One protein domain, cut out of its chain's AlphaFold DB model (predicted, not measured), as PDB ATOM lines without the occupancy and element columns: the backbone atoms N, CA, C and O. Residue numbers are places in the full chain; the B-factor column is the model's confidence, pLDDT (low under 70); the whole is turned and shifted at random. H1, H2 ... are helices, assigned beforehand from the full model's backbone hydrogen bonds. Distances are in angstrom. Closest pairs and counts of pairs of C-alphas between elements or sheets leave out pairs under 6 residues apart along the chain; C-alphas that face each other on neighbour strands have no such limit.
ATOM      1  N   LYS A 171     363.022 342.597 207.325       94.25
ATOM      2  CA  LYS A 171     362.082 343.690 207.083       94.25
ATOM      3  C   LYS A 171     362.823 345.019 206.941       94.25
ATOM      4  O   LYS A 171     362.624 345.707 205.939       94.25
ATOM      5  N   TRP A 172     363.662 345.389 207.908       91.69
ATOM      6  CA  TRP A 172     364.401 346.653 207.879       91.69
ATOM      7  C   TRP A 172     365.487 346.661 206.813       91.69
ATOM      8  O   TRP A 172     365.667 347.679 206.148       91.69
ATOM      9  N   SER A 173     366.166 345.529 206.602       92.06
ATOM     10  CA  SER A 173     367.146 345.400 205.525       92.06
ATOM     11  C   SER A 173     366.497 345.638 204.161       92.06
ATOM     12  O   SER A 173     367.007 346.431 203.374       92.06
ATOM     13  N   ARG A 174     365.327 345.037 203.901       94.50
ATOM     14  CA  ARG A 174     364.579 345.264 202.660       94.50
ATOM     15  C   ARG A 174     364.206 346.736 202.484       94.50
ATOM     16  O   ARG A 174     364.515 347.290 201.438       94.50
ATOM     17  N   ILE A 175     363.608 347.364 203.502       93.88
ATOM     18  CA  ILE A 175     363.150 348.765 203.441       93.88
ATOM     19  C   ILE A 175     364.319 349.725 203.185       93.88
ATOM     20  O   ILE A 175     364.248 350.559 202.288       93.88
ATOM     21  N   LEU A 176     365.409 349.611 203.951       92.44
ATOM     22  CA  LEU A 176     366.546 350.530 203.829       92.44
ATOM     23  C   LEU A 176     367.335 350.326 202.526       92.44
ATOM     24  O   LEU A 176     368.001 351.254 202.075       92.44
ATOM     25  N   ASN A 177     367.241 349.152 201.899       93.69
ATOM     26  CA  ASN A 177     367.870 348.874 200.607       93.69
ATOM     27  C   ASN A 177     367.038 349.345 199.400       93.69
ATOM     28  O   ASN A 177     367.546 349.319 198.280       93.69
ATOM     29  N   GLU A 178     365.795 349.811 199.583       95.56
ATOM     30  CA  GLU A 178     364.985 350.353 198.475       95.56
ATOM     31  C   GLU A 178     365.575 351.643 197.885       95.56
ATOM     32  O   GLU A 178     365.285 352.007 196.742       95.56
ATOM     33  N   ARG A 179     366.384 352.368 198.666       92.81
ATOM     34  CA  ARG A 179     366.966 353.660 198.293       92.81
ATOM     35  C   ARG A 179     368.444 353.714 198.656       92.81
ATOM     36  O   ARG A 179     368.888 353.142 199.641       92.81
ATOM     37  N   THR A 180     369.205 354.486 197.885       90.75
ATOM     38  CA  THR A 180     370.637 354.723 198.137       90.75
ATOM     39  C   THR A 180     370.895 355.668 199.309       90.75
ATOM     40  O   THR A 180     371.999 355.700 199.845       90.75
ATOM     41  N   ARG A 181     369.894 356.467 199.697       89.81
ATOM     42  CA  ARG A 181     369.961 357.420 200.805       89.81
ATOM     43  C   ARG A 181     368.779 357.190 201.731       89.81
ATOM     44  O   ARG A 181     367.636 357.223 201.284       89.81
ATOM     45  N   ASN A 182     369.076 357.023 203.013       91.19
ATOM     46  CA  ASN A 182     368.092 356.874 204.076       91.19
ATOM     47  C   ASN A 182     368.270 358.013 205.081       91.19
ATOM     48  O   ASN A 182     369.397 358.407 205.379       91.19
ATOM     49  N   VAL A 183     367.163 358.537 205.605       90.12
ATOM     50  CA  VAL A 183     367.171 359.565 206.651       90.12
ATOM     51  C   VAL A 183     366.537 358.971 207.900       90.12
ATOM     52  O   VAL A 183     365.360 358.620 207.890       90.12
ATOM     53  N   LEU A 184     367.320 358.859 208.973       89.19
ATOM     54  CA  LEU A 184     366.824 358.452 210.284       89.19
ATOM     55  C   LEU A 184     366.371 359.688 211.065       89.19
ATOM     56  O   LEU A 184     367.150 360.621 211.254       89.19
ATOM     57  N   ILE A 185     365.130 359.677 211.549       85.69
ATOM     58  CA  ILE A 185     364.584 360.719 212.426       85.69
ATOM     59  C   ILE A 185     364.317 360.097 213.795       85.69
ATOM     60  O   ILE A 185     363.560 359.136 213.909       85.69
ATOM     61  N   SER A 186     364.931 360.660 214.833       84.50
ATOM     62  CA  SER A 186     364.736 360.263 216.226       84.50
ATOM     63  C   SER A 186     364.788 361.499 217.119       84.50
ATOM     64  O   SER A 186     365.682 362.329 216.963       84.50
ATOM     65  N   PHE A 187     363.849 361.614 218.058       80.94
ATOM     66  CA  PHE A 187     363.856 362.652 219.098       80.94
ATOM     67  C   PHE A 187     364.326 362.107 220.459       80.94
ATOM     68  O   PHE A 187     364.194 362.769 221.487       80.94
ATOM     69  N   GLY A 188     364.901 360.901 220.468       84.19
ATOM     70  CA  GLY A 188     365.337 360.218 221.681       84.19
ATOM     71  C   GLY A 188     364.209 359.469 222.394       84.19
ATOM     72  O   GLY A 188     363.117 359.281 221.865       84.19
ATOM     73  N   THR A 189     364.493 359.004 223.607       81.88
ATOM     74  CA  THR A 189     363.619 358.103 224.379       81.88
ATOM     75  C   THR A 189     362.475 358.816 225.099       81.88
ATOM     76  O   THR A 189     361.415 358.227 225.299       81.88
ATOM     77  N   ASN A 190     362.677 360.084 225.467       77.31
ATOM     78  CA  ASN A 190     361.691 360.892 226.195       77.31
ATOM     79  C   ASN A 190     360.652 361.547 225.277       77.31
ATOM     80  O   ASN A 190     359.593 361.957 225.740       77.31
ATOM     81  N   ALA A 191     360.961 361.671 223.986       75.81
ATOM     82  CA  ALA A 191     360.116 362.318 222.994       75.81
ATOM     83  C   ALA A 191     359.734 361.305 221.911       75.81
ATOM     84  O   ALA A 191     360.293 361.305 220.816       75.81
ATOM     85  N   ARG A 192     358.818 360.383 222.221       71.62
ATOM     86  CA  ARG A 192     358.454 359.328 221.270       71.62
ATOM     87  C   ARG A 192     357.595 359.899 220.151       71.62
ATOM     88  O   ARG A 192     356.449 360.274 220.377       71.62
ATOM     89  N   SER A 193     358.135 359.917 218.935       69.00
ATOM     90  CA  SER A 193     357.437 360.423 217.745       69.00
ATOM     91  C   SER A 193     356.084 359.745 217.506       69.00
ATOM     92  O   SER A 193     355.183 360.372 216.964       69.00
ATOM     93  N   GLU A 194     355.953 358.474 217.896       68.81
ATOM     94  CA  GLU A 194     354.730 357.674 217.748       68.81
ATOM     95  C   GLU A 194     353.595 358.121 218.684       68.81
ATOM     96  O   GLU A 194     352.426 357.944 218.357       68.81
ATOM     97  N   GLU A 195     353.934 358.734 219.820       70.88
ATOM     98  CA  GLU A 195     352.982 359.167 220.849       70.88
ATOM     99  C   GLU A 195     352.648 360.663 220.732       70.88
ATOM    100  O   GLU A 195     351.892 361.184 221.546       70.88
ATOM    101  N   MET A 196     353.208 361.377 219.744       65.19
ATOM    102  CA  MET A 196     353.028 362.823 219.582       65.19
ATOM    103  C   MET A 196     351.754 363.166 218.789       65.19
ATOM    104  O   MET A 196     351.722 362.948 217.574       65.19
ATOM    105  N   PRO A 197     350.736 363.795 219.410       67.94
ATOM    106  CA  PRO A 197     349.585 364.334 218.690       67.94
ATOM    107  C   PRO A 197     350.002 365.452 217.727       67.94
ATOM    108  O   PRO A 197     350.973 366.175 217.976       67.94
ATOM    109  N   ILE A 198     349.224 365.654 216.660       65.56
ATOM    110  CA  ILE A 198     349.524 366.672 215.642       65.56
ATOM    111  C   ILE A 198     349.544 368.091 216.240       65.56
ATOM    112  O   ILE A 198     350.339 368.922 215.797       65.56
ATOM    113  N   GLU A 199     348.736 368.352 217.279       56.66
ATOM    114  CA  GLU A 199     348.663 369.654 217.957       56.66
ATOM    115  C   GLU A 199     349.770 369.869 219.012       56.66
ATOM    116  O   GLU A 199     350.106 371.010 219.335       56.66
ATOM    117  N   TYR A 200     350.386 368.797 219.528       54.88
ATOM    118  CA  TYR A 200     351.305 368.831 220.677       54.88
ATOM    119  C   TYR A 200     352.778 368.617 220.299       54.88
ATOM    120  O   TYR A 200     353.563 368.044 221.055       54.88
ATOM    121  N   LYS A 201     353.230 369.204 219.183       54.81
ATOM    122  CA  LYS A 201     354.670 369.328 218.850       54.81
ATOM    123  C   LYS A 201     355.450 370.295 219.762       54.81
ATOM    124  O   LYS A 201     356.447 370.888 219.359       54.81
ATOM    125  N   TRP A 202     355.020 370.437 221.011       45.41
ATOM    126  CA  TRP A 202     355.662 371.220 222.060       45.41
ATOM    127  C   TRP A 202     356.340 370.301 223.074       45.41
ATOM    128  O   TRP A 202     356.228 370.516 224.277       45.41
ATOM    129  N   ILE A 203     357.060 369.275 222.616       48.50
ATOM    130  CA  ILE A 203     358.003 368.605 223.511       48.50
ATOM    131  C   ILE A 203     359.192 369.547 223.678       48.50
ATOM    132  O   ILE A 203     359.795 369.959 222.680       48.50
ATOM    133  N   PRO A 204     359.541 369.948 224.908       51.25
ATOM    134  CA  PRO A 204     360.745 370.717 225.106       51.25
ATOM    135  C   PRO A 204     361.941 369.800 224.810       51.25
ATOM    136  O   PRO A 204     362.316 368.965 225.627       51.25
ATOM    137  N   LEU A 205     362.550 369.971 223.630       62.69
ATOM    138  CA  LEU A 205     363.974 369.694 223.441       62.69
ATOM    139  C   LEU A 205     364.691 370.577 224.470       62.69
ATOM    140  O   LEU A 205     364.789 371.795 224.307       62.69
ATOM    141  N   ALA A 206     365.017 369.979 225.607       66.69
ATOM    142  CA  ALA A 206     365.477 370.659 226.807       66.69
ATOM    143  C   ALA A 206     366.844 370.124 227.220       66.69
ATOM    144  O   ALA A 206     367.413 369.249 226.571       66.69
ATOM    145  N   ALA A 207     367.359 370.672 228.313       84.12
ATOM    146  CA  ALA A 207     368.692 370.390 228.809       84.12
ATOM    147  C   ALA A 207     369.791 370.831 227.827       84.12
ATOM    148  O   ALA A 207     369.746 371.938 227.284       84.12
ATOM    149  N   ASP A 208     370.806 370.001 227.657       87.19
ATOM    150  CA  ASP A 208     372.053 370.282 226.956       87.19
ATOM    151  C   ASP A 208     371.963 370.116 225.432       87.19
ATOM    152  O   ASP A 208     372.901 370.453 224.707       87.19
ATOM    153  N   GLN A 209     370.812 369.678 224.911       88.38
ATOM    154  CA  GLN A 209     370.602 369.442 223.478       88.38
ATOM    155  C   GLN A 209     370.910 370.675 222.618       88.38
ATOM    156  O   GLN A 209     371.556 370.561 221.574       88.38
ATOM    157  N   SER A 210     370.501 371.866 223.071       88.81
ATOM    158  CA  SER A 210     370.784 373.126 222.373       88.81
ATOM    159  C   SER A 210     372.289 373.343 222.213       88.81
ATOM    160  O   SER A 210     372.762 373.590 221.102       88.81
ATOM    161  N   ARG A 211     373.056 373.154 223.290       90.62
ATOM    162  CA  ARG A 211     374.512 373.305 223.295       90.62
ATOM    163  C   ARG A 211     375.182 372.249 222.416       90.62
ATOM    164  O   ARG A 211     376.028 372.589 221.589       90.62
ATOM    165  N   ASN A 212     374.764 370.989 222.535       91.31
ATOM    166  CA  ASN A 212     375.311 369.871 221.756       91.31
ATOM    167  C   ASN A 212     375.062 370.051 220.250       91.31
ATOM    168  O   ASN A 212     375.929 369.750 219.428       91.31
ATOM    169  N   SER A 213     373.914 370.617 219.867       91.19
ATOM    170  CA  SER A 213     373.623 370.929 218.464       91.19
ATOM    171  C   SER A 213     374.574 371.993 217.895       91.19
ATOM    172  O   SER A 213     375.086 371.844 216.782       91.19
ATOM    173  N   GLN A 214     374.888 373.032 218.678       92.88
ATOM    174  CA  GLN A 214     375.838 374.071 218.272       92.88
ATOM    175  C   GLN A 214     377.271 373.540 218.207       92.88
ATOM    176  O   GLN A 214     378.037 373.940 217.329       92.88
ATOM    177  N   MET A 215     377.619 372.604 219.089       92.75
ATOM    178  CA  MET A 215     378.891 371.890 219.051       92.75
ATOM    179  C   MET A 215     379.047 371.104 217.738       92.75
ATOM    180  O   MET A 215     380.049 371.266 217.047       92.75
ATOM    181  N   LEU A 216     378.040 370.335 217.306       92.62
ATOM    182  CA  LEU A 216     378.094 369.631 216.012       92.62
ATOM    183  C   LEU A 216     378.124 370.590 214.812       92.62
ATOM    184  O   LEU A 216     378.837 370.352 213.833       92.62
ATOM    185  N   LYS A 217     377.394 371.710 214.892       93.69
ATOM    186  CA  LYS A 217     377.424 372.764 213.868       93.69
ATOM    187  C   LYS A 217     378.812 373.375 213.708       93.69
ATOM    188  O   LYS A 217     379.218 373.646 212.581       93.69
ATOM    189  N   LYS A 218     379.548 373.580 214.806       93.75
ATOM    190  CA  LYS A 218     380.926 374.098 214.786       93.75
ATOM    191  C   LYS A 218     381.851 373.222 213.936       93.75
ATOM    192  O   LYS A 218     382.679 373.757 213.206       93.75
ATOM    193  N   HIS A 219     381.670 371.902 213.980       95.06
ATOM    194  CA  HIS A 219     382.425 370.957 213.147       95.06
ATOM    195  C   HIS A 219     381.955 370.908 211.691       95.06
ATOM    196  O   HIS A 219     382.539 370.202 210.880       95.06
ATOM    197  N   GLY A 220     380.905 371.652 211.333       93.69
ATOM    198  CA  GLY A 220     380.413 371.759 209.961       93.69
ATOM    199  C   GLY A 220     379.713 370.503 209.438       93.69
ATOM    200  O   GLY A 220     379.432 370.435 208.242       93.69
ATOM    201  N   GLY A 221     379.445 369.522 210.305       89.69
ATOM    202  CA  GLY A 221     378.733 368.282 209.976       89.69
ATOM    203  C   GLY A 221     377.220 368.350 210.206       89.69
ATOM    204  O   GLY A 221     376.512 367.416 209.848       89.69
ATOM    205  N   ALA A 222     376.705 369.442 210.782       93.00
ATOM    206  CA  ALA A 222     375.292 369.571 211.133       93.00
ATOM    207  C   ALA A 222     374.708 370.950 210.802       93.00
ATOM    208  O   ALA A 222     375.394 371.975 210.855       93.00
ATOM    209  N   VAL A 223     373.401 370.970 210.530       93.38
ATOM    210  CA  VAL A 223     372.574 372.182 210.490       93.38
ATOM    211  C   VAL A 223     371.645 372.166 211.697       93.38
ATOM    212  O   VAL A 223     370.968 371.175 211.952       93.38
ATOM    213  N   VAL A 224     371.603 373.275 212.437       91.38
ATOM    214  CA  VAL A 224     370.745 373.414 213.620       91.38
ATOM    215  C   VAL A 224     369.420 374.032 213.205       91.38
ATOM    216  O   VAL A 224     369.390 375.150 212.687       91.38
ATOM    217  N   LEU A 225     368.335 373.307 213.459       89.25
ATOM    218  CA  LEU A 225     366.970 373.809 213.366       89.25
ATOM    219  C   LEU A 225     366.452 374.087 214.774       89.25
ATOM    220  O   LEU A 225     366.610 373.266 215.676       89.25
ATOM    221  N   SER A 226     365.823 375.243 214.966       84.19
ATOM    222  CA  SER A 226     365.077 375.496 216.195       84.19
ATOM    223  C   SER A 226     363.778 374.691 216.189       84.19
ATOM    224  O   SER A 226     363.246 374.351 215.131       84.19
ATOM    225  N   LYS A 227     363.200 374.447 217.369       78.00
ATOM    226  CA  LYS A 227     361.893 373.777 217.474       78.00
ATOM    227  C   LYS A 227     360.796 374.470 216.654       78.00
ATOM    228  O   LYS A 227     359.911 373.811 216.124       78.00
ATOM    229  N   PHE A 228     360.882 375.793 216.517       81.44
ATOM    230  CA  PHE A 228     359.920 376.595 215.763       81.44
ATOM    231  C   PHE A 228     360.075 376.418 214.249       81.44
ATOM    232  O   PHE A 228     359.109 376.573 213.506       81.44
ATOM    233  N   ASP A 229     361.265 376.028 213.787       85.19
ATOM    234  CA  ASP A 229     361.523 375.770 212.371       85.19
ATOM    235  C   ASP A 229     360.866 374.479 211.884       85.19
ATOM    236  O   ASP A 229     360.575 374.357 210.695       85.19
ATOM    237  N   LEU A 230     360.591 373.536 212.790       82.19
ATOM    238  CA  LEU A 230     359.969 372.250 212.462       82.19
ATOM    239  C   LEU A 230     358.524 372.394 211.965       82.19
ATOM    240  O   LEU A 230     358.015 371.493 211.300       82.19
ATOM    241  N   ALA A 231     357.867 373.520 212.259       82.06
ATOM    242  CA  ALA A 231     356.548 373.845 211.724       82.06
ATOM    243  C   ALA A 231     356.592 374.287 210.249       82.06
ATOM    244  O   ALA A 231     355.553 374.340 209.597       82.06
ATOM    245  N   ASN A 232     357.776 374.602 209.708       87.69
ATOM    246  CA  ASN A 232     357.947 375.046 208.331       87.69
ATOM    247  C   ASN A 232     358.464 373.890 207.449       87.69
ATOM    248  O   ASN A 232     359.678 373.652 207.402       87.69
ATOM    249  N   PRO A 233     357.586 373.191 206.702       90.12
ATOM    250  CA  PRO A 233     357.981 372.027 205.909       90.12
ATOM    251  C   PRO A 233     358.985 372.377 204.805       90.12
ATOM    252  O   PRO A 233     359.881 371.586 204.518       90.12
ATOM    253  N   VAL A 234     358.899 373.583 204.233       95.12
ATOM    254  CA  VAL A 234     359.830 374.052 203.195       95.12
ATOM    255  C   VAL A 234     361.234 374.207 203.770       95.12
ATOM    256  O   VAL A 234     362.210 373.757 203.171       95.12
ATOM    257  N   LYS A 235     361.352 374.808 204.961       93.19
ATOM    258  CA  LYS A 235     362.642 374.974 205.641       93.19
ATOM    259  C   LYS A 235     363.252 373.625 206.017       93.19
ATOM    260  O   LYS A 235     364.453 373.436 205.815       93.19
ATOM    261  N   VAL A 236     362.444 372.688 206.516       91.56
ATOM    262  CA  VAL A 236     362.897 371.333 206.866       91.56
ATOM    263  C   VAL A 236     363.369 370.569 205.624       91.56
ATOM    264  O   VAL A 236     364.513 370.120 205.614       91.56
ATOM    265  N   SER A 237     362.556 370.491 204.558       94.00
ATOM    266  CA  SER A 237     362.920 369.787 203.311       94.00
ATOM    267  C   SER A 237     364.211 370.338 202.720       94.00
ATOM    268  O   SER A 237     365.168 369.599 202.502       94.00
ATOM    269  N   LYS A 238     364.296 371.667 202.585       96.62
ATOM    270  CA  LYS A 238     365.487 372.339 202.058       96.62
ATOM    271  C   LYS A 238     366.729 372.063 202.903       96.62
ATOM    272  O   LYS A 238     367.826 371.941 202.362       96.62
ATOM    273  N   THR A 239     366.581 371.973 204.222       94.94
ATOM    274  CA  THR A 239     367.694 371.650 205.124       94.94
ATOM    275  C   THR A 239     368.177 370.218 204.910       94.94
ATOM    276  O   THR A 239     369.379 370.009 204.760       94.94
ATOM    277  N   ILE A 240     367.257 369.251 204.828       94.56
ATOM    278  CA  ILE A 240     367.581 367.843 204.552       94.56
ATOM    279  C   ILE A 240     368.266 367.717 203.186       94.56
ATOM    280  O   ILE A 240     369.348 367.142 203.095       94.56
ATOM    281  N   GLU A 241     367.698 368.317 202.141       95.31
ATOM    282  CA  GLU A 241     368.283 368.337 200.796       95.31
ATOM    283  C   GLU A 241     369.690 368.939 200.793       95.31
ATOM    284  O   GLU A 241     370.594 368.391 200.162       95.31
ATOM    285  N   THR A 242     369.896 370.031 201.535       95.19
ATOM    286  CA  THR A 242     371.203 370.690 201.658       95.19
ATOM    287  C   THR A 242     372.233 369.756 202.291       95.19
ATOM    288  O   THR A 242     373.328 369.617 201.753       95.19
ATOM    289  N   VAL A 243     371.892 369.092 203.401       95.31
ATOM    290  CA  VAL A 243     372.800 368.155 204.089       95.31
ATOM    291  C   VAL A 243     373.120 366.942 203.214       95.31
ATOM    292  O   VAL A 243     374.265 366.505 203.174       95.31
ATOM    293  N   LEU A 244     372.133 366.425 202.477       94.12
ATOM    294  CA  LEU A 244     372.308 365.265 201.599       94.12
ATOM    295  C   LEU A 244     373.066 365.580 200.300       94.12
ATOM    296  O   LEU A 244     373.624 364.669 199.685       94.12
ATOM    297  N   SER A 245     373.030 366.825 199.823       95.06
ATOM    298  CA  SER A 245     373.561 367.188 198.499       95.06
ATOM    299  C   SER A 245     374.908 367.898 198.561       95.06
ATOM    300  O   SER A 245     375.704 367.754 197.636       95.06
ATOM    301  N   ASP A 246     375.179 368.655 199.624       97.12
ATOM    302  CA  ASP A 246     376.445 369.366 199.788       97.12
ATOM    303  C   ASP A 246     377.512 368.423 200.386       97.12
ATOM    304  O   ASP A 246     377.404 368.025 201.553       97.12
ATOM    305  N   PRO A 247     378.574 368.077 199.630       96.31
ATOM    306  CA  PRO A 247     379.580 367.108 200.065       96.31
ATOM    307  C   PRO A 247     380.363 367.559 201.303       96.31
ATOM    308  O   PRO A 247     381.020 366.733 201.942       96.31
ATOM    309  N   LYS A 248     380.306 368.847 201.678       97.19
ATOM    310  CA  LYS A 248     381.003 369.340 202.871       97.19
ATOM    311  C   LYS A 248     380.519 368.653 204.149       97.19
ATOM    312  O   LYS A 248     381.340 368.409 205.025       97.19
ATOM    313  N   TYR A 249     379.223 368.336 204.261       96.19
ATOM    314  CA  TYR A 249     378.676 367.739 205.483       96.19
ATOM    315  C   TYR A 249     379.205 366.323 205.671       96.19
ATOM    316  O   TYR A 249     379.683 366.005 206.756       96.19
ATOM    317  N   GLN A 250     379.219 365.524 204.598       95.12
ATOM    318  CA  GLN A 250     379.816 364.189 204.606       95.12
ATOM    319  C   GLN A 250     381.312 364.261 204.933       95.12
ATOM    320  O   GLN A 250     381.758 363.634 205.885       95.12
ATOM    321  N   LYS A 251     382.074 365.110 204.230       97.69
ATOM    322  CA  LYS A 251     383.520 365.265 204.462       97.69
ATOM    323  C   LYS A 251     383.847 365.668 205.905       97.69
ATOM    324  O   LYS A 251     384.813 365.176 206.484       97.69
ATOM    325  N   ASN A 252     383.067 366.582 206.479       97.44
ATOM    326  CA  ASN A 252     383.248 367.031 207.857       97.44
ATOM    327  C   ASN A 252     382.849 365.950 208.869       97.44
ATOM    328  O   ASN A 252     383.537 365.790 209.875       97.44
ATOM    329  N   ALA A 253     381.778 365.198 208.599       95.38
ATOM    330  CA  ALA A 253     381.369 364.063 209.418       95.38
ATOM    331  C   ALA A 253     382.431 362.952 209.411       95.38
ATOM    332  O   ALA A 253     382.814 362.487 210.482       95.38
ATOM    333  N   ASP A 254     382.970 362.600 208.240       96.31
ATOM    334  CA  ASP A 254     384.031 361.594 208.092       96.31
ATOM    335  C   ASP A 254     385.304 362.018 208.826       96.31
ATOM    336  O   ASP A 254     385.870 361.250 209.600       96.31
ATOM    337  N   ARG A 255     385.719 363.281 208.655       96.75
ATOM    338  CA  ARG A 255     386.864 363.847 209.380       96.75
ATOM    339  C   ARG A 255     386.659 363.797 210.893       96.75
ATOM    340  O   ARG A 255     387.593 363.494 211.630       96.75
ATOM    341  N   LEU A 256     385.464 364.141 211.371       94.56
ATOM    342  CA  LEU A 256     385.166 364.099 212.798       94.56
ATOM    343  C   LEU A 256     385.183 362.657 213.315       94.56
ATOM    344  O   LEU A 256     385.779 362.402 214.356       94.56
ATOM    345  N   ALA A 257     384.596 361.712 212.580       93.00
ATOM    346  CA  ALA A 257     384.643 360.294 212.919       93.00
ATOM    347  C   ALA A 257     386.088 359.776 212.992       93.00
ATOM    348  O   ALA A 257     386.441 359.099 213.953       93.00
ATOM    349  N   GLU A 258     386.946 360.154 212.041       95.00
ATOM    350  CA  GLU A 258     388.374 359.815 212.051       95.00
ATOM    351  C   GLU A 258     389.072 360.323 213.323       95.00
ATOM    352  O   GLU A 258     389.787 359.562 213.975       95.00
ATOM    353  N   ILE A 259     388.816 361.570 213.733       93.19
ATOM    354  CA  ILE A 259     389.344 362.130 214.990       93.19
ATOM    355  C   ILE A 259     388.835 361.335 216.200       93.19
ATOM    356  O   ILE A 259     389.614 361.012 217.094       93.19
ATOM    357  N   LEU A 260     387.539 361.015 216.237       90.44
ATOM    358  CA  LEU A 260     386.922 360.310 217.361       90.44
ATOM    359  C   LEU A 260     387.400 358.855 217.482       90.44
ATOM    360  O   LEU A 260     387.552 358.374 218.604       90.44
ATOM    361  N   HIS A 261     387.660 358.174 216.363       88.38
ATOM    362  CA  HIS A 261     388.219 356.819 216.340       88.38
ATOM    363  C   HIS A 261     389.699 356.774 216.734       88.38
ATOM    364  O   HIS A 261     390.139 355.782 217.310       88.38
ATOM    365  N   ASN A 262     390.451 357.842 216.459       91.00
ATOM    366  CA  ASN A 262     391.884 357.942 216.747       91.00
ATOM    367  C   ASN A 262     392.182 358.792 217.994       91.00
ATOM    368  O   ASN A 262     393.233 359.430 218.085       91.00
ATOM    369  N   GLN A 263     391.261 358.831 218.961       88.88
ATOM    370  CA  GLN A 263     391.502 359.541 220.214       88.88
ATOM    371  C   GLN A 263     392.704 358.936 220.957       88.88
ATOM    372  O   GLN A 263     392.780 357.716 221.106       88.88
TER     373      GLN A 263
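What this domain is: This is residues 171 to 263 of the 345 residues of a protein of Caenorhabditis tropicalis (UniProt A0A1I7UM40). A loose, open frame of helices with H1 held away from it on a long arm: H4 and H5 make an L at a tight link, little H3 sits at the other end of H4, and H2 stands across from H4, with the link of residues 219 to 226 leading from H2 to H3. H1 and the residues after it, 171 to 180, stick out from this body, as do the loop of residues 194 to 200 and the last residues, 257 to 263. The printed part has 93 residues with five named helices, in the order H1, H2, H3, H4, H5, and no named strand; the class is all helix. The whole is loose, with a radius of gyration of the C-alphas of 15.3 A and spans of 42 by 36 by 26 A.

How they stand to each other: H1, residues 171 to 177, touches no helix and stands free. H2, residues 209 to 218, touches no helix either. H3, residues 227 to 231, and H4, residues 233 to 245, touch only at the corner by their link, and only just, with 3 pairs of C-alphas within 8 A. The closest C-alphas of the two are those of Leu 230 and Val 236, 6.4 A apart, and H4 touches H3 with residues 235 to 236 alone. H5, residues 247 to 261, is close to H4 but not clearly touching; their closest C-alphas, those of Val 243 and Tyr 249, are 6.1 A apart. H4 and H5 run the same way at a steep tilt of 68 degrees, only just short of about perpendicular. H2 is apart from H4 and from H5. In H1, H2, H4 and H5 every O i to N i+4 pair is within hydrogen-bond range; in H3 it is 0 of 1, with 1 of 2 O i to N i+3 pairs within range.

Where its parts are: H1 begins at C-alpha 171, at (362.082, 343.690, 207.083). H2 measures 14.3 A from first to last C-alpha and begins at C-alpha 209, at (370.602, 369.442, 223.478). H3 has five residues. H4 measures 17.9 A. H5, the longest helix with 15 residues, measures 21.1 A and ends at C-alpha 261, at (388.219, 356.819, 216.340).

The domain as a whole: The two C-alphas farthest apart are those of Glu 199 and Asn 262, 44.8 A. The body without the stretches that stand free has 69 residues and spans 33 by 26 by 19 A. The printed part has no cut. The link from H1 to H2 is long, with 31 residues; that from H2 to H3 is short, and those from H3 to H4 and from H4 to H5 are tight. The mean pLDDT of the printed part is 86.2, and residues 193 to 194 and 196 to 206 are under 70.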